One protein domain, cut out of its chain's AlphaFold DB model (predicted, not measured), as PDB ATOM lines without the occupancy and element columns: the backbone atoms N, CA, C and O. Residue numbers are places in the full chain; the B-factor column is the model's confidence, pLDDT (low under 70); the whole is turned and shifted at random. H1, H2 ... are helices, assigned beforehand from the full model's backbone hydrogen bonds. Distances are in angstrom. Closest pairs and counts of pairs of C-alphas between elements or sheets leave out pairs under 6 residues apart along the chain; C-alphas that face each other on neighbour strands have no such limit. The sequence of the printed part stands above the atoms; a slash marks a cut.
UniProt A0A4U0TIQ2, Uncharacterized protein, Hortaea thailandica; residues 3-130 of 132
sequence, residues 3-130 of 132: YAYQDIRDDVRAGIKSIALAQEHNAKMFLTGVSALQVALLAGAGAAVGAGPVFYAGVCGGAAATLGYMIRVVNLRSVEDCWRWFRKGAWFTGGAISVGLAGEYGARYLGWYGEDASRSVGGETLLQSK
ATOM      1  N   TYR A   3      -2.841  -5.547  45.957       49.59
ATOM      2  CA  TYR A   3      -4.175  -6.078  46.224       49.59
ATOM      3  C   TYR A   3      -5.204  -4.983  46.547       49.59
ATOM      4  O   TYR A   3      -6.371  -5.129  46.214       49.59
ATOM      5  N   ALA A   4      -4.769  -3.833  47.078       46.03
ATOM      6  CA  ALA A   4      -5.654  -2.692  47.352       46.03
ATOM      7  C   ALA A   4      -6.283  -2.085  46.080       46.03
ATOM      8  O   ALA A   4      -7.331  -1.454  46.144       46.03
ATOM      9  N   TYR A   5      -5.678  -2.303  44.907       50.22
ATOM     10  CA  TYR A   5      -6.269  -1.899  43.628       50.22
ATOM     11  C   TYR A   5      -7.340  -2.878  43.121       50.22
ATOM     12  O   TYR A   5      -8.143  -2.494  42.275       50.22
ATOM     13  N   GLN A   6      -7.376  -4.121  43.627       51.84
ATOM     14  CA  GLN A   6      -8.476  -5.051  43.343       51.84
ATOM     15  C   GLN A   6      -9.741  -4.665  44.127       51.84
ATOM     16  O   GLN A   6     -10.829  -4.773  43.572       51.84
ATOM     17  N   ASP A   7      -9.586  -4.112  45.336       50.06
ATOM     18  CA  ASP A   7     -10.696  -3.675  46.202       50.06
ATOM     19  C   ASP A   7     -11.272  -2.298  45.812       50.06
ATOM     20  O   ASP A   7     -12.441  -2.016  46.045       50.06
ATOM     21  N   ILE A   8     -10.504  -1.459  45.095       51.22
ATOM     22  CA  ILE A   8     -10.984  -0.169  44.550       51.22
ATOM     23  C   ILE A   8     -12.266  -0.325  43.721       51.22
ATOM     24  O   ILE A   8     -13.117   0.563  43.715       51.22
ATOM     25  N   ARG A   9     -12.407  -1.436  42.985       50.78
ATOM     26  CA  ARG A   9     -13.578  -1.666  42.128       50.78
ATOM     27  C   ARG A   9     -14.850  -1.930  42.934       50.78
ATOM     28  O   ARG A   9     -15.925  -1.572  42.455       50.78
ATOM     29  N   ASP A  10     -14.718  -2.500  44.128       49.38
ATOM     30  CA  ASP A  10     -15.832  -2.753  45.040       49.38
ATOM     31  C   ASP A  10     -16.061  -1.562  45.996       49.38
ATOM     32  O   ASP A  10     -17.208  -1.167  46.201       49.38
ATOM     33  N   ASP A  11     -15.008  -0.859  46.430       48.16
ATOM     34  CA  ASP A  11     -15.082   0.389  47.215       48.16
ATOM     35  C   ASP A  11     -15.768   1.542  46.460       48.16
ATOM     36  O   ASP A  11     -16.554   2.294  47.041       48.16
ATOM     37  N   VAL A  12     -15.533   1.676  45.147       49.91
ATOM     38  CA  VAL A  12     -16.229   2.663  44.292       49.91
ATOM     39  C   VAL A  12     -17.722   2.341  44.178       49.91
ATOM     40  O   VAL A  12     -18.545   3.252  44.090       49.91
ATOM     41  N   ARG A  13     -18.091   1.056  44.231       45.84
ATOM     42  CA  ARG A  13     -19.489   0.598  44.264       45.84
ATOM     43  C   ARG A  13     -20.135   0.810  45.639       45.84
ATOM     44  O   ARG A  13     -21.349   0.981  45.702       45.84
ATOM     45  N   ALA A  14     -19.329   0.833  46.704       45.53
ATOM     46  CA  ALA A  14     -19.736   1.028  48.097       45.53
ATOM     47  C   ALA A  14     -19.628   2.486  48.605       45.53
ATOM     48  O   ALA A  14     -20.082   2.783  49.708       45.53
ATOM     49  N   GLY A  15     -19.058   3.413  47.823       43.34
ATOM     50  CA  GLY A  15     -18.931   4.833  48.183       43.34
ATOM     51  C   GLY A  15     -17.791   5.162  49.159       43.34
ATOM     52  O   GLY A  15     -17.765   6.259  49.723       43.34
ATOM     53  N   ILE A  16     -16.837   4.247  49.359       44.19
ATOM     54  CA  ILE A  16     -15.717   4.422  50.291       44.19
ATOM     55  C   ILE A  16     -14.547   5.094  49.559       44.19
ATOM     56  O   ILE A  16     -13.962   4.563  48.617       44.19
ATOM     57  N   LYS A  17     -14.190   6.310  49.989       43.38
ATOM     58  CA  LYS A  17     -13.048   7.068  49.454       43.38
ATOM     59  C   LYS A  17     -11.735   6.512  50.010       43.38
ATOM     60  O   LYS A  17     -11.178   7.055  50.961       43.38
ATOM     61  N   SER A  18     -11.240   5.428  49.421       51.62
ATOM     62  CA  SER A  18      -9.922   4.882  49.752       51.62
ATOM     63  C   SER A  18      -8.806   5.878  49.397       51.62
ATOM     64  O   SER A  18      -8.886   6.596  48.395       51.62
ATOM     65  N   ILE A  19      -7.729   5.905  50.191       51.22
ATOM     66  CA  ILE A  19      -6.519   6.731  49.973       51.22
ATOM     67  C   ILE A  19      -5.929   6.494  48.566       51.22
ATOM     68  O   ILE A  19      -5.273   7.363  47.996       51.22
ATOM     69  N   ALA A  20      -6.227   5.341  47.962       48.94
ATOM     70  CA  ALA A  20      -5.850   4.986  46.603       48.94
ATOM     71  C   ALA A  20      -6.553   5.818  45.499       48.94
ATOM     72  O   ALA A  20      -5.981   5.971  44.423       48.94
ATOM     73  N   LEU A  21      -7.725   6.418  45.766       45.03
ATOM     74  CA  LEU A  21      -8.432   7.319  44.838       45.03
ATOM     75  C   LEU A  21      -7.935   8.774  44.945       45.03
ATOM     76  O   LEU A  21      -7.808   9.467  43.943       45.03
ATOM     77  N   ALA A  22      -7.594   9.235  46.154       49.19
ATOM     78  CA  ALA A  22      -7.029  10.576  46.370       49.19
ATOM     79  C   ALA A  22      -5.566  10.693  45.892       49.19
ATOM     80  O   ALA A  22      -5.086  11.780  45.581       49.19
ATOM     81  N   GLN A  23      -4.862   9.560  45.820       49.78
ATOM     82  CA  GLN A  23      -3.443   9.469  45.497       49.78
ATOM     83  C   GLN A  23      -3.188   8.880  44.099       49.78
ATOM     84  O   GLN A  23      -2.072   8.453  43.817       49.78
ATOM     85  N   GLU A  24      -4.166   8.872  43.187       52.94
ATOM     86  CA  GLU A  24      -3.957   8.386  41.809       52.94
ATOM     87  C   GLU A  24      -2.822   9.160  41.095       52.94
ATOM     88  O   GLU A  24      -2.087   8.606  40.278       52.94
ATOM     89  N   HIS A  25      -2.603  10.423  41.487       54.41
ATOM     90  CA  HIS A  25      -1.510  11.267  40.997       54.41
ATOM     91  C   HIS A  25      -0.161  11.040  41.722       54.41
ATOM     92  O   HIS A  25       0.893  11.271  41.135       54.41
ATOM     93  N   ASN A  26      -0.159  10.556  42.976       62.66
ATOM     94  CA  ASN A  26       1.045  10.433  43.824       62.66
ATOM     95  C   ASN A  26       1.366   8.992  44.277       62.66
ATOM     96  O   ASN A  26       2.273   8.780  45.082       62.66
ATOM     97  N   ALA A  27       0.672   7.976  43.761       67.62
ATOM     98  CA  ALA A  27       0.836   6.578  44.172       67.62
ATOM     99  C   ALA A  27       2.283   6.073  44.030       67.62
ATOM    100  O   ALA A  27       2.770   5.332  44.882       67.62
ATOM    101  N   LYS A  28       3.018   6.537  43.010       71.06
ATOM    102  CA  LYS A  28       4.448   6.226  42.854       71.06
ATOM    103  C   LYS A  28       5.295   6.770  44.006       71.06
ATOM    104  O   LYS A  28       6.205   6.081  44.447       71.06
ATOM    105  N   MET A  29       4.978   7.954  44.529       74.88
ATOM    106  CA  MET A  29       5.697   8.556  45.656       74.88
ATOM    107  C   MET A  29       5.489   7.748  46.942       74.88
ATOM    108  O   MET A  29       6.452   7.451  47.647       74.88
ATOM    109  N   PHE A  30       4.255   7.310  47.200       77.69
ATOM    110  CA  PHE A  30       3.951   6.428  48.327       77.69
ATOM    111  C   PHE A  30       4.668   5.075  48.209       77.69
ATOM    112  O   PHE A  30       5.284   4.615  49.169       77.69
ATOM    113  N   LEU A  31       4.654   4.458  47.020       77.25
ATOM    114  CA  LEU A  31       5.359   3.198  46.770       77.25
ATOM    115  C   LEU A  31       6.871   3.332  46.961       77.25
ATOM    116  O   LEU A  31       7.486   2.428  47.528       77.25
ATOM    117  N   THR A  32       7.461   4.454  46.547       81.56
ATOM    118  CA  THR A  32       8.867   4.764  46.828       81.56
ATOM    119  C   THR A  32       9.116   4.877  48.327       81.56
ATOM    120  O   THR A  32      10.062   4.269  48.812       81.56
ATOM    121  N   GLY A  33       8.257   5.579  49.073       83.50
ATOM    122  CA  GLY A  33       8.390   5.720  50.526       83.50
ATOM    123  C   GLY A  33       8.356   4.379  51.262       83.50
ATOM    124  O   GLY A  33       9.248   4.080  52.052       83.50
ATOM    125  N   VAL A  34       7.379   3.526  50.947       85.19
ATOM    126  CA  VAL A  34       7.272   2.188  51.554       85.19
ATOM    127  C   VAL A  34       8.438   1.285  51.135       85.19
ATOM    128  O   VAL A  34       8.955   0.529  51.954       85.19
ATOM    129  N   SER A  35       8.898   1.381  49.886       85.44
ATOM    130  CA  SER A  35      10.050   0.600  49.412       85.44
ATOM    131  C   SER A  35      11.354   1.044  50.075       85.44
ATOM    132  O   SER A  35      12.162   0.203  50.460       85.44
ATOM    133  N   ALA A  36      11.545   2.350  50.269       86.81
ATOM    134  CA  ALA A  36      12.685   2.889  51.003       86.81
ATOM    135  C   ALA A  36      12.673   2.418  52.463       86.81
ATOM    136  O   ALA A  36      13.700   1.968  52.969       86.81
ATOM    137  N   LEU A  37      11.503   2.432  53.112       90.44
ATOM    138  CA  LEU A  37      11.334   1.892  54.460       90.44
ATOM    139  C   LEU A  37      11.692   0.399  54.528       90.44
ATOM    140  O   LEU A  37      12.390  -0.021  55.445       90.44
ATOM    141  N   GLN A  38      11.273  -0.400  53.543       90.81
ATOM    142  CA  GLN A  38      11.629  -1.819  53.470       90.81
ATOM    143  C   GLN A  38      13.149  -2.029  53.379       90.81
ATOM    144  O   GLN A  38      13.697  -2.862  54.098       90.81
ATOM    145  N   VAL A  39      13.839  -1.284  52.509       91.00
ATOM    146  CA  VAL A  39      15.302  -1.382  52.365       91.00
ATOM    147  C   VAL A  39      16.007  -0.942  53.650       91.00
ATOM    148  O   VAL A  39      16.955  -1.597  54.073       91.00
ATOM    149  N   ALA A  40      15.516   0.106  54.315       91.12
ATOM    150  CA  ALA A  40      16.056   0.556  55.597       91.12
ATOM    151  C   ALA A  40      15.915  -0.512  56.694       91.12
ATOM    152  O   ALA A  40      16.861  -0.756  57.439       91.12
ATOM    153  N   LEU A  41      14.770  -1.198  56.764       90.75
ATOM    154  CA  LEU A  41      14.564  -2.304  57.703       90.75
ATOM    155  C   LEU A  41      15.486  -3.494  57.407       90.75
ATOM    156  O   LEU A  41      16.031  -4.080  58.339       90.75
ATOM    157  N   LEU A  42      15.707  -3.828  56.130       88.94
ATOM    158  CA  LEU A  42      16.670  -4.865  55.736       88.94
ATOM    159  C   LEU A  42      18.102  -4.494  56.136       88.94
ATOM    160  O   LEU A  42      18.822  -5.333  56.673       88.94
ATOM    161  N   ALA A  43      18.496  -3.238  55.924       89.94
ATOM    162  CA  ALA A  43      19.801  -2.740  56.342       89.94
ATOM    163  C   ALA A  43      19.959  -2.782  57.870       89.94
ATOM    164  O   ALA A  43      20.980  -3.253  58.366       89.94
ATOM    165  N   GLY A  44      18.933  -2.369  58.622       90.94
ATOM    166  CA  GLY A  44      18.917  -2.450  60.085       90.94
ATOM    167  C   GLY A  44      19.000  -3.888  60.604       90.94
ATOM    168  O   GLY A  44      19.744  -4.159  61.543       90.94
ATOM    169  N   ALA A  45      18.306  -4.829  59.959       90.00
ATOM    170  CA  ALA A  45      18.419  -6.251  60.275       90.00
ATOM    171  C   ALA A  45      19.837  -6.779  60.006       90.00
ATOM    172  O   ALA A  45      20.385  -7.495  60.841       90.00
ATOM    173  N   GLY A  46      20.452  -6.376  58.888       87.56
ATOM    174  CA  GLY A  46      21.854  -6.664  58.579       87.56
ATOM    175  C   GLY A  46      22.807  -6.157  59.661       87.56
ATOM    176  O   GLY A  46      23.680  -6.898  60.105       87.56
ATOM    177  N   ALA A  47      22.595  -4.932  60.146       88.81
ATOM    178  CA  ALA A  47      23.402  -4.350  61.216       88.81
ATOM    179  C   ALA A  47      23.238  -5.118  62.536       88.81
ATOM    180  O   ALA A  47      24.229  -5.411  63.201       88.81
ATOM    181  N   ALA A  48      22.009  -5.518  62.878       90.00
ATOM    182  CA  ALA A  48      21.718  -6.272  64.096       90.00
ATOM    183  C   ALA A  48      22.368  -7.668  64.125       90.00
ATOM    184  O   ALA A  48      22.739  -8.147  65.194       90.00
ATOM    185  N   VAL A  49      22.530  -8.319  62.968       85.94
ATOM    186  CA  VAL A  49      23.174  -9.646  62.856       85.94
ATOM    187  C   VAL A  49      24.662  -9.569  62.490       85.94
ATOM    188  O   VAL A  49      25.284 -10.597  62.200       85.94
ATOM    189  N   GLY A  50      25.229  -8.358  62.455       83.94
ATOM    190  CA  GLY A  50      26.613  -8.112  62.056       83.94
ATOM    191  C   GLY A  50      26.928  -8.617  60.648       83.94
ATOM    192  O   GLY A  50      28.001  -9.175  60.443       83.94
ATOM    193  N   ALA A  51      25.977  -8.528  59.711       84.50
ATOM    194  CA  ALA A  51      26.103  -9.017  58.337       84.50
ATOM    195  C   ALA A  51      27.302  -8.388  57.604       84.50
ATOM    196  O   ALA A  51      27.631  -7.223  57.823       84.50
ATOM    197  N   GLY A  52      27.947  -9.154  56.726       84.88
ATOM    198  CA  GLY A  52      29.075  -8.687  55.927       84.88
ATOM    199  C   GLY A  52      28.662  -7.825  54.724       84.88
ATOM    200  O   GLY A  52      27.478  -7.705  54.395       84.88
ATOM    201  N   PRO A  53      29.631  -7.209  54.027       86.56
ATOM    202  CA  PRO A  53      29.375  -6.347  52.873       86.56
ATOM    203  C   PRO A  53      28.632  -7.045  51.719       86.56
ATOM    204  O   PRO A  53      27.889  -6.374  50.998       86.56
ATOM    205  N   VAL A  54      28.754  -8.372  51.559       85.56
ATOM    206  CA  VAL A  54      28.012  -9.133  50.534       85.56
ATOM    207  C   VAL A  54      26.508  -9.101  50.806       85.56
ATOM    208  O   VAL A  54      25.731  -8.930  49.865       85.56
ATOM    209  N   PHE A  55      26.079  -9.162  52.069       87.81
ATOM    210  CA  PHE A  55      24.676  -8.967  52.434       87.81
ATOM    211  C   PHE A  55      24.155  -7.597  51.987       87.81
ATOM    212  O   PHE A  55      23.112  -7.512  51.344       87.81
ATOM    213  N   TYR A  56      24.871  -6.512  52.284       88.00
ATOM    214  CA  TYR A  56      24.410  -5.170  51.917       88.00
ATOM    215  C   TYR A  56      24.381  -4.970  50.398       88.00
ATOM    216  O   TYR A  56      23.392  -4.463  49.864       88.00
ATOM    217  N   ALA A  57      25.414  -5.420  49.685       88.38
ATOM    218  CA  ALA A  57      25.471  -5.313  48.230       88.38
ATOM    219  C   ALA A  57      24.394  -6.172  47.544       88.38
ATOM    220  O   ALA A  57      23.677  -5.690  46.666       88.38
ATOM    221  N   GLY A  58      24.248  -7.430  47.963       87.25
ATOM    222  CA  GLY A  58      23.313  -8.381  47.366       87.25
ATOM    223  C   GLY A  58      21.868  -8.148  47.797       87.25
ATOM    224  O   GLY A  58      20.995  -7.928  46.961       87.25
ATOM    225  N   VAL A  59      21.604  -8.172  49.103       86.75
ATOM    226  CA  VAL A  59      20.246  -8.112  49.662       86.75
ATOM    227  C   VAL A  59      19.688  -6.695  49.598       86.75
ATOM    228  O   VAL A  59      18.617  -6.490  49.026       86.75
ATOM    229  N   CYS A  60      20.398  -5.701  50.143       88.88
ATOM    230  CA  CYS A  60      19.891  -4.323  50.166       88.88
ATOM    231  C   CYS A  60      19.971  -3.678  48.775       88.88
ATOM    232  O   CYS A  60      18.990  -3.091  48.317       88.88
ATOM    233  N   GLY A  61      21.100  -3.837  48.077       87.75
ATOM    234  CA  GLY A  61      21.280  -3.347  46.710       87.75
ATOM    235  C   GLY A  61      20.334  -4.015  45.712       87.75
ATOM    236  O   GLY A  61      19.667  -3.325  44.940       87.75
ATOM    237  N   GLY A  62      20.196  -5.343  45.781       87.69
ATOM    238  CA  GLY A  62      19.262  -6.099  44.948       87.69
ATOM    239  C   GLY A  62      17.811  -5.680  45.174       87.69
ATOM    240  O   GLY A  62      17.116  -5.372  44.207       87.69
ATOM    241  N   ALA A  63      17.373  -5.574  46.432       88.00
ATOM    242  CA  ALA A  63      16.021  -5.123  46.756       88.00
ATOM    243  C   ALA A  63      15.758  -3.680  46.294       88.00
ATOM    244  O   ALA A  63      14.707  -3.404  45.715       88.00
ATOM    245  N   ALA A  64      16.704  -2.757  46.498       89.25
ATOM    246  CA  ALA A  64      16.562  -1.372  46.053       89.25
ATOM    247  C   ALA A  64      16.471  -1.265  44.521       89.25
ATOM    248  O   ALA A  64      15.613  -0.549  43.998       89.25
ATOM    249  N   ALA A  65      17.310  -2.011  43.797       88.00
ATOM    250  CA  ALA A  65      17.327  -2.014  42.339       88.00
ATOM    251  C   ALA A  65      16.035  -2.598  41.748       88.00
ATOM    252  O   ALA A  65      15.422  -1.977  40.874       88.00
ATOM    253  N   THR A  66      15.577  -3.756  42.236       86.44
ATOM    254  CA  THR A  66      14.359  -4.398  41.722       86.44
ATOM    255  C   THR A  66      13.110  -3.582  42.040       86.44
ATOM    256  O   THR A  66      12.266  -3.392  41.161       86.44
ATOM    257  N   LEU A  67      12.997  -3.043  43.260       83.44
ATOM    258  CA  LEU A  67      11.870  -2.198  43.662       83.44
ATOM    259  C   LEU A  67      11.867  -0.866  42.904       83.44
ATOM    260  O   LEU A  67      10.825  -0.470  42.382       83.44
ATOM    261  N   GLY A  68      13.018  -0.201  42.773       85.19
ATOM    262  CA  GLY A  68      13.143   1.054  42.028       85.19
ATOM    263  C   GLY A  68      12.796   0.893  40.546       85.19
ATOM    264  O   GLY A  68      12.043   1.697  39.986       85.19
ATOM    265  N   TYR A  69      13.267  -0.188  39.920       86.12
ATOM    266  CA  TYR A  69      12.912  -0.525  38.543       86.12
ATOM    267  C   TYR A  69      11.410  -0.801  38.394       86.12
ATOM    268  O   TYR A  69      10.764  -0.253  37.497       86.12
ATOM    269  N   MET A  70      10.826  -1.576  39.314       82.81
ATOM    270  CA  MET A  70       9.394  -1.873  39.318       82.81
ATOM    271  C   MET A  70       8.552  -0.596  39.439       82.81
ATOM    272  O   MET A  70       7.643  -0.400  38.638       82.81
ATOM    273  N   ILE A  71       8.866   0.302  40.379       82.75
ATOM    274  CA  ILE A  71       8.132   1.567  40.574       82.75
ATOM    275  C   ILE A  71       8.197   2.451  39.323       82.75
ATOM    276  O   ILE A  71       7.222   3.128  38.974       82.75
ATOM    277  N   ARG A  72       9.336   2.445  38.622       80.50
ATOM    278  CA  ARG A  72       9.518   3.236  37.403       80.50
ATOM    279  C   ARG A  72       8.632   2.724  36.265       80.50
ATOM    280  O   ARG A  72       7.949   3.535  35.637       80.50
ATOM    281  N   VAL A  73       8.639   1.414  36.020       81.56
ATOM    282  CA  VAL A  73       8.037   0.786  34.829       81.56
ATOM    283  C   VAL A  73       6.568   0.401  35.026       81.56
ATOM    284  O   VAL A  73       5.826   0.312  34.050       81.56
ATOM    285  N   VAL A  74       6.114   0.185  36.262       78.88
ATOM    286  CA  VAL A  74       4.734  -0.245  36.517       78.88
ATOM    287  C   VAL A  74       3.721   0.817  36.077       78.88
ATOM    288  O   VAL A  74       3.834   2.008  36.399       78.88
ATOM    289  N   ASN A  75       2.704   0.362  35.348       73.69
ATOM    290  CA  ASN A  75       1.535   1.154  35.007       73.69
ATOM    291  C   ASN A  75       0.433   0.895  36.039       73.69
ATOM    292  O   ASN A  75      -0.222  -0.142  36.007       73.69
ATOM    293  N   LEU A  76       0.236   1.845  36.954       67.19
ATOM    294  CA  LEU A  76      -0.741   1.730  38.045       67.19
ATOM    295  C   LEU A  76      -2.200   1.880  37.577       67.19
ATOM    296  O   LEU A  76      -3.108   1.601  38.350       67.19
ATOM    297  N   ARG A  77      -2.431   2.302  36.324       65.56
ATOM    298  CA  ARG A  77      -3.779   2.448  35.747       65.56
ATOM    299  C   ARG A  77      -4.366   1.128  35.234       65.56
ATOM    300  O   ARG A  77      -5.575   1.048  35.055       65.56
ATOM    301  N   SER A  78      -3.537   0.106  34.993       68.94
ATOM    302  CA  SER A  78      -3.993  -1.230  34.587       68.94
ATOM    303  C   SER A  78      -3.786  -2.226  35.724       68.94
ATOM    304  O   SER A  78      -2.669  -2.447  36.195       68.94
ATOM    305  N   VAL A  79      -4.882  -2.854  36.151       64.62
ATOM    306  CA  VAL A  79      -4.871  -3.881  37.199       64.62
ATOM    307  C   VAL A  79      -4.128  -5.133  36.719       64.62
ATOM    308  O   VAL A  79      -3.377  -5.722  37.500       64.62
ATOM    309  N   GLU A  80      -4.251  -5.510  35.439       70.69
ATOM    310  CA  GLU A  80      -3.497  -6.633  34.868       70.69
ATOM    311  C   GLU A  80      -1.984  -6.377  34.879       70.69
ATOM    312  O   GLU A  80      -1.210  -7.264  35.261       70.69
ATOM    313  N   ASP A  81      -1.543  -5.169  34.510       71.94
ATOM    314  CA  ASP A  81      -0.125  -4.799  34.547       71.94
ATOM    315  C   ASP A  81       0.414  -4.788  35.979       71.94
ATOM    316  O   ASP A  81       1.502  -5.316  36.233       71.94
ATOM    317  N   CYS A  82      -0.361  -4.248  36.920       69.56
ATOM    318  CA  CYS A  82      -0.066  -4.270  38.348       69.56
ATOM    319  C   CYS A  82       0.126  -5.707  38.855       69.56
ATOM    320  O   CYS A  82       1.160  -6.025  39.446       69.56
ATOM    321  N   TRP A  83      -0.824  -6.606  38.584       71.31
ATOM    322  CA  TRP A  83      -0.744  -8.012  38.992       71.31
ATOM    323  C   TRP A  83       0.461  -8.729  38.377       71.31
ATOM    324  O   TRP A  83       1.193  -9.457  39.057       71.31
ATOM    325  N   ARG A  84       0.725  -8.482  37.090       77.44
ATOM    326  CA  ARG A  84       1.878  -9.049  36.389       77.44
ATOM    327  C   ARG A  84       3.191  -8.594  37.019       77.44
ATOM    328  O   ARG A  84       4.079  -9.423  37.219       77.44
ATOM    329  N   TRP A  85       3.320  -7.306  37.335       78.38
ATOM    330  CA  TRP A  85       4.497  -6.755  38.006       78.38
ATOM    331  C   TRP A  85       4.607  -7.184  39.460       78.38
ATOM    332  O   TRP A  85       5.720  -7.378  39.921       78.38
ATOM    333  N   PHE A  86       3.501  -7.424  40.159       76.31
ATOM    334  CA  PHE A  86       3.530  -7.982  41.507       76.31
ATOM    335  C   PHE A  86       4.090  -9.402  41.519       76.31
ATOM    336  O   PHE A  86       5.026  -9.687  42.261       76.31
ATOM    337  N   ARG A  87       3.590 -10.281  40.641       79.50
ATOM    338  CA  ARG A  87       4.096 -11.656  40.533       79.50
ATOM    339  C   ARG A  87       5.563 -11.685  40.107       79.50
ATOM    340  O   ARG A  87       6.352 -12.438  40.669       79.50
ATOM    341  N   LYS A  88       5.935 -10.848  39.133       80.88
ATOM    342  CA  LYS A  88       7.328 -10.708  38.690       80.88
ATOM    343  C   LYS A  88       8.210 -10.112  39.784       80.88
ATOM    344  O   LYS A  88       9.288 -10.624  40.024       80.88
ATOM    345  N   GLY A  89       7.748  -9.069  40.461       79.81
ATOM    346  CA  GLY A  89       8.457  -8.392  41.541       79.81
ATOM    347  C   GLY A  89       8.690  -9.308  42.736       79.81
ATOM    348  O   GLY A  89       9.781  -9.298  43.287       79.81
ATOM    349  N   ALA A  90       7.727 -10.165  43.085       82.25
ATOM    350  CA  ALA A  90       7.916 -11.199  44.101       82.25
ATOM    351  C   ALA A  90       9.048 -12.168  43.719       82.25
ATOM    352  O   ALA A  90       9.913 -12.449  44.543       82.25
ATOM    353  N   TRP A  91       9.092 -12.611  42.460       84.62
ATOM    354  CA  TRP A  91      10.176 -13.455  41.954       84.62
ATOM    355  C   TRP A  91      11.525 -12.729  41.889       84.62
ATOM    356  O   TRP A  91      12.527 -13.280  42.328       84.62
ATOM    357  N   PHE A  92      11.570 -11.497  41.375       85.88
ATOM    358  CA  PHE A  92      12.813 -10.739  41.220       85.88
ATOM    359  C   PHE A  92      13.367 -10.254  42.559       85.88
ATOM    360  O   PHE A  92      14.520 -10.524  42.869       85.88
ATOM    361  N   THR A  93      12.559  -9.566  43.365       83.00
ATOM    362  CA  THR A  93      12.976  -9.057  44.678       83.00
ATOM    363  C   THR A  93      13.201 -10.204  45.658       83.00
ATOM    364  O   THR A  93      14.208 -10.206  46.359       83.00
ATOM    365  N   GLY A  94      12.313 -11.204  45.683       85.94
ATOM    366  CA  GLY A  94      12.490 -12.396  46.512       85.94
ATOM    367  C   GLY A  94      13.731 -13.186  46.106       85.94
ATOM    368  O   GLY A  94      14.561 -13.490  46.954       85.94
ATOM    369  N   GLY A  95      13.917 -13.420  44.805       88.19
ATOM    370  CA  GLY A  95      15.110 -14.071  44.269       88.19
ATOM    371  C   GLY A  95      16.395 -13.311  44.594       88.19
ATOM    372  O   GLY A  95      17.352 -13.924  45.053       88.19
ATOM    373  N   ALA A  96      16.413 -11.983  44.437       87.12
ATOM    374  CA  ALA A  96      17.570 -11.154  44.776       87.12
ATOM    375  C   ALA A  96      17.930 -11.247  46.268       87.12
ATOM    376  O   ALA A  96      19.097 -11.434  46.607       87.12
ATOM    377  N   ILE A  97      16.931 -11.189  47.156       87.12
ATOM    378  CA  ILE A  97      17.131 -11.348  48.602       87.12
ATOM    379  C   ILE A  97      17.651 -12.755  48.926       87.12
ATOM    380  O   ILE A  97      18.631 -12.883  49.655       87.12
ATOM    381  N   SER A  98      17.044 -13.809  48.370       90.50
ATOM    382  CA  SER A  98      17.469 -15.195  48.598       90.50
ATOM    383  C   SER A  98      18.890 -15.460  48.104       90.50
ATOM    384  O   SER A  98      19.674 -16.073  48.821       90.50
ATOM    385  N   VAL A  99      19.243 -14.972  46.912       90.00
ATOM    386  CA  VAL A  99      20.598 -15.096  46.357       90.00
ATOM    387  C   VAL A  99      21.596 -14.287  47.179       90.00
ATOM    388  O   VAL A  99      22.673 -14.792  47.474       90.00
ATOM    389  N   GLY A 100      21.245 -13.070  47.603       87.00
ATOM    390  CA  GLY A 100      22.098 -12.252  48.467       87.00
ATOM    391  C   GLY A 100      22.357 -12.902  49.830       87.00
ATOM    392  O   GLY A 100      23.493 -12.920  50.293       87.00
ATOM    393  N   LEU A 101      21.330 -13.499  50.443       88.50
ATOM    394  CA  LEU A 101      21.449 -14.257  51.693       88.50
ATOM    395  C   LEU A 101      22.282 -15.531  51.522       88.50
ATOM    396  O   LEU A 101      23.146 -15.808  52.349       88.50
ATOM    397  N   ALA A 102      22.047 -16.295  50.455       90.25
ATOM    398  CA  ALA A 102      22.831 -17.488  50.145       90.25
ATOM    399  C   ALA A 102      24.300 -17.137  49.861       90.25
ATOM    400  O   ALA A 102      25.197 -17.849  50.305       90.25
ATOM    401  N   GLY A 103      24.544 -16.020  49.172       87.12
ATOM    402  CA  GLY A 103      25.875 -15.478  48.919       87.12
ATOM    403  C   GLY A 103      26.586 -15.057  50.204       87.12
ATOM    404  O   GLY A 103      27.726 -15.454  50.415       87.12
ATOM    405  N   GLU A 104      25.909 -14.328  51.095       87.75
ATOM    406  CA  GLU A 104      26.441 -13.979  52.420       87.75
ATOM    407  C   GLU A 104      26.757 -15.231  53.252       87.75
ATOM    408  O   GLU A 104      27.823 -15.325  53.861       87.75
ATOM    409  N   TYR A 105      25.857 -16.217  53.252       88.94
ATOM    410  CA  TYR A 105      26.071 -17.486  53.943       88.94
ATOM    411  C   TYR A 105      27.277 -18.243  53.376       88.94
ATOM    412  O   TYR A 105      28.123 -18.699  54.140       88.94
ATOM    413  N   GLY A 106      27.398 -18.324  52.049       89.00
ATOM    414  CA  GLY A 106      28.540 -18.936  51.372       89.00
ATOM    415  C   GLY A 106      29.853 -18.209  51.660       89.00
ATOM    416  O   GLY A 106      30.845 -18.856  51.978       89.00
ATOM    417  N   ALA A 107      29.861 -16.874  51.633       85.69
ATOM    418  CA  ALA A 107      31.037 -16.069  51.955       85.69
ATOM    419  C   ALA A 107      31.509 -16.296  53.398       85.69
ATOM    420  O   ALA A 107      32.704 -16.445  53.649       85.69
ATOM    421  N   ARG A 108      30.574 -16.400  54.346       84.12
ATOM    422  CA  ARG A 108      30.882 -16.758  55.737       84.12
ATOM    423  C   ARG A 108      31.380 -18.189  55.871       84.12
ATOM    424  O   ARG A 108      32.366 -18.418  56.562       84.12
ATOM    425  N   TYR A 109      30.729 -19.134  55.198       86.06
ATOM    426  CA  TYR A 109      31.102 -20.547  55.227       86.06
ATOM    427  C   TYR A 109      32.510 -20.787  54.667       86.06
ATOM    428  O   TYR A 109      33.277 -21.558  55.232       86.06
ATOM    429  N   LEU A 110      32.870 -20.084  53.592       88.69
ATOM    430  CA  LEU A 110      34.190 -20.151  52.963       88.69
ATOM    431  C   LEU A 110      35.253 -19.310  53.694       88.69
ATOM    432  O   LEU A 110      36.402 -19.288  53.266       88.69
ATOM    433  N   GLY A 111      34.892 -18.616  54.781       80.69
ATOM    434  CA  GLY A 111      35.820 -17.796  55.561       80.69
ATOM    435  C   GLY A 111      36.296 -16.533  54.840       80.69
ATOM    436  O   GLY A 111      37.331 -15.984  55.201       80.69
ATOM    437  N   TRP A 112      35.550 -16.042  53.847       77.31
ATOM    438  CA  TRP A 112      35.954 -14.913  52.997       77.31
ATOM    439  C   TRP A 112      36.139 -13.603  53.776       77.31
ATOM    440  O   TRP A 112      36.880 -12.723  53.353       77.31
ATOM    441  N   TYR A 113      35.496 -13.496  54.940       69.31
ATOM    442  CA  TYR A 113      35.629 -12.371  55.868       69.31
ATOM    443  C   TYR A 113      36.764 -12.535  56.896       69.31
ATOM    444  O   TYR A 113      36.938 -11.684  57.768       69.31
ATOM    445  N   GLY A 114      37.538 -13.623  56.810       57.44
ATOM    446  CA  GLY A 114      38.609 -13.978  57.745       57.44
ATOM    447  C   GLY A 114      39.837 -13.061  57.721       57.44
ATOM    448  O   GLY A 114      40.626 -13.105  58.659       57.44
ATOM    449  N   GLU A 115      39.992 -12.195  56.716       55.00
ATOM    450  CA  GLU A 115      41.117 -11.246  56.633       55.00
ATOM    451  C   GLU A 115      40.770  -9.820  57.101       55.00
ATOM    452  O   GLU A 115      41.668  -9.057  57.465       55.00
ATOM    453  N   ASP A 116      39.485  -9.459  57.170       53.69
ATOM    454  CA  ASP A 116      39.065  -8.084  57.480       53.69
ATOM    455  C   ASP A 116      38.814  -7.856  58.978       53.69
ATOM    456  O   ASP A 116      39.088  -6.769  59.491       53.69
ATOM    457  N   ALA A 117      38.415  -8.895  59.723       51.50
ATOM    458  CA  ALA A 117      38.309  -8.830  61.185       51.50
ATOM    459  C   ALA A 117      39.680  -8.682  61.879       51.50
ATOM    460  O   ALA A 117      39.770  -8.147  62.982       51.50
ATOM    461  N   SER A 118      40.768  -9.111  61.224       45.94
ATOM    462  CA  SER A 118      42.132  -8.943  61.743       45.94
ATOM    463  C   SER A 118      42.683  -7.531  61.503       45.94
ATOM    464  O   SER A 118      43.497  -7.051  62.292       45.94
ATOM    465  N   ARG A 119      42.207  -6.811  60.474       48.97
ATOM    466  CA  ARG A 119      42.669  -5.445  60.171       48.97
ATOM    467  C   ARG A 119      42.079  -4.376  61.091       48.97
ATOM    468  O   ARG A 119      42.792  -3.422  61.392       48.97
ATOM    469  N   SER A 120      40.844  -4.526  61.577       46.72
ATOM    470  CA  SER A 120      40.283  -3.578  62.556       46.72
ATOM    471  C   SER A 120      40.891  -3.775  63.948       46.72
ATOM    472  O   SER A 120      41.361  -2.813  64.551       46.72
ATOM    473  N   VAL A 121      41.011  -5.026  64.408       54.66
ATOM    474  CA  VAL A 121      41.622  -5.358  65.709       54.66
ATOM    475  C   VAL A 121      43.132  -5.081  65.710       54.66
ATOM    476  O   VAL A 121      43.674  -4.550  66.681       54.66
ATOM    477  N   GLY A 122      43.824  -5.376  64.606       49.69
ATOM    478  CA  GLY A 122      45.242  -5.055  64.431       49.69
ATOM    479  C   GLY A 122      45.521  -3.552  64.345       49.69
ATOM    480  O   GLY A 122      46.553  -3.101  64.835       49.69
ATOM    481  N   GLY A 123      44.594  -2.768  63.781       51.88
ATOM    482  CA  GLY A 123      44.687  -1.307  63.718       51.88
ATOM    483  C   GLY A 123      44.546  -0.641  65.088       51.88
ATOM    484  O   GLY A 123      45.369   0.200  65.439       51.88
ATOM    485  N   GLU A 124      43.566  -1.058  65.895       55.25
ATOM    486  CA  GLU A 124      43.387  -0.544  67.263       55.25
ATOM    487  C   GLU A 124      44.541  -0.956  68.198       55.25
ATOM    488  O   GLU A 124      45.020  -0.143  68.991       55.25
ATOM    489  N   THR A 125      45.077  -2.173  68.049       56.38
ATOM    490  CA  THR A 125      46.199  -2.661  68.878       56.38
ATOM    491  C   THR A 125      47.533  -1.983  68.520       56.38
ATOM    492  O   THR A 125      48.342  -1.691  69.402       56.38
ATOM    493  N   LEU A 126      47.773  -1.678  67.237       55.53
ATOM    494  CA  LEU A 126      48.989  -0.978  66.795       55.53
ATOM    495  C   LEU A 126      49.004   0.506  67.178       55.53
ATOM    496  O   LEU A 126      50.085   1.062  67.373       55.53
ATOM    497  N   LEU A 127      47.840   1.147  67.299       56.19
ATOM    498  CA  LEU A 127      47.750   2.532  67.767       56.19
ATOM    499  C   LEU A 127      48.023   2.631  69.275       56.19
ATOM    500  O   LEU A 127      48.820   3.472  69.680       56.19
ATOM    501  N   GLN A 128      47.508   1.697  70.082       55.69
ATOM    502  CA  GLN A 128      47.828   1.632  71.516       55.69
ATOM    503  C   GLN A 128      49.317   1.375  71.805       55.69
ATOM    504  O   GLN A 128      49.849   1.913  72.771       55.69
ATOM    505  N   SER A 129      50.020   0.608  70.964       55.31
ATOM    506  CA  SER A 129      51.462   0.358  71.138       55.31
ATOM    507  C   SER A 129      52.356   1.535  70.728       55.31
ATOM    508  O   SER A 129      53.550   1.499  71.014       55.31
ATOM    509  N   LYS A 130      51.828   2.532  70.011       53.50
ATOM    510  CA  LYS A 130      52.600   3.689  69.532       53.50
ATOM    511  C   LYS A 130      52.423   4.927  70.417       53.50
ATOM    512  O   LYS A 130      53.151   5.899  70.238       53.50
TER     513      LYS A 130
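Overview. This is residues 3 to 130 of the 132 residues of an uncharacterized protein of Hortaea thailandica (UniProt A0A4U0TIQ2). Three long helices, H3, H4 and H5, run side by side, with H1 and H2 at one end; residues 114 to 130, with H6, stick out at the other. The printed part, all helix, has 128 residues with six named helices. It is only just extended, close to loose: radius of gyration of the C-alphas 21.0 A, spans 75, 28 and 21 A.

Along the chain. Find H1 from C-alpha 4, (-5.654, -2.692, 47.352), to 14. Then come H2, 19 to 22; H3, 27 to 48; H4, 53 to 73; H5, 79 to 109. H6, 116 to 128, ends at (47.828, 1.632, 71.516).

Arrangement. H4 forms hairpins with H3 and H5, at shallow tilts of 7 and 9 degrees; look at their closest C-alphas, 39 and 60, 5.9 A, and 58 and 100, 4.2 A. Every O i to N i+4 pair is within hydrogen-bond range in H3, H4 and H5.

Size, cuts and confidence. The farthest C-alphas, 13 and 130, are 76.5 A apart. pLDDT is under 70 for instance at 3 to 27 and 113 to 130.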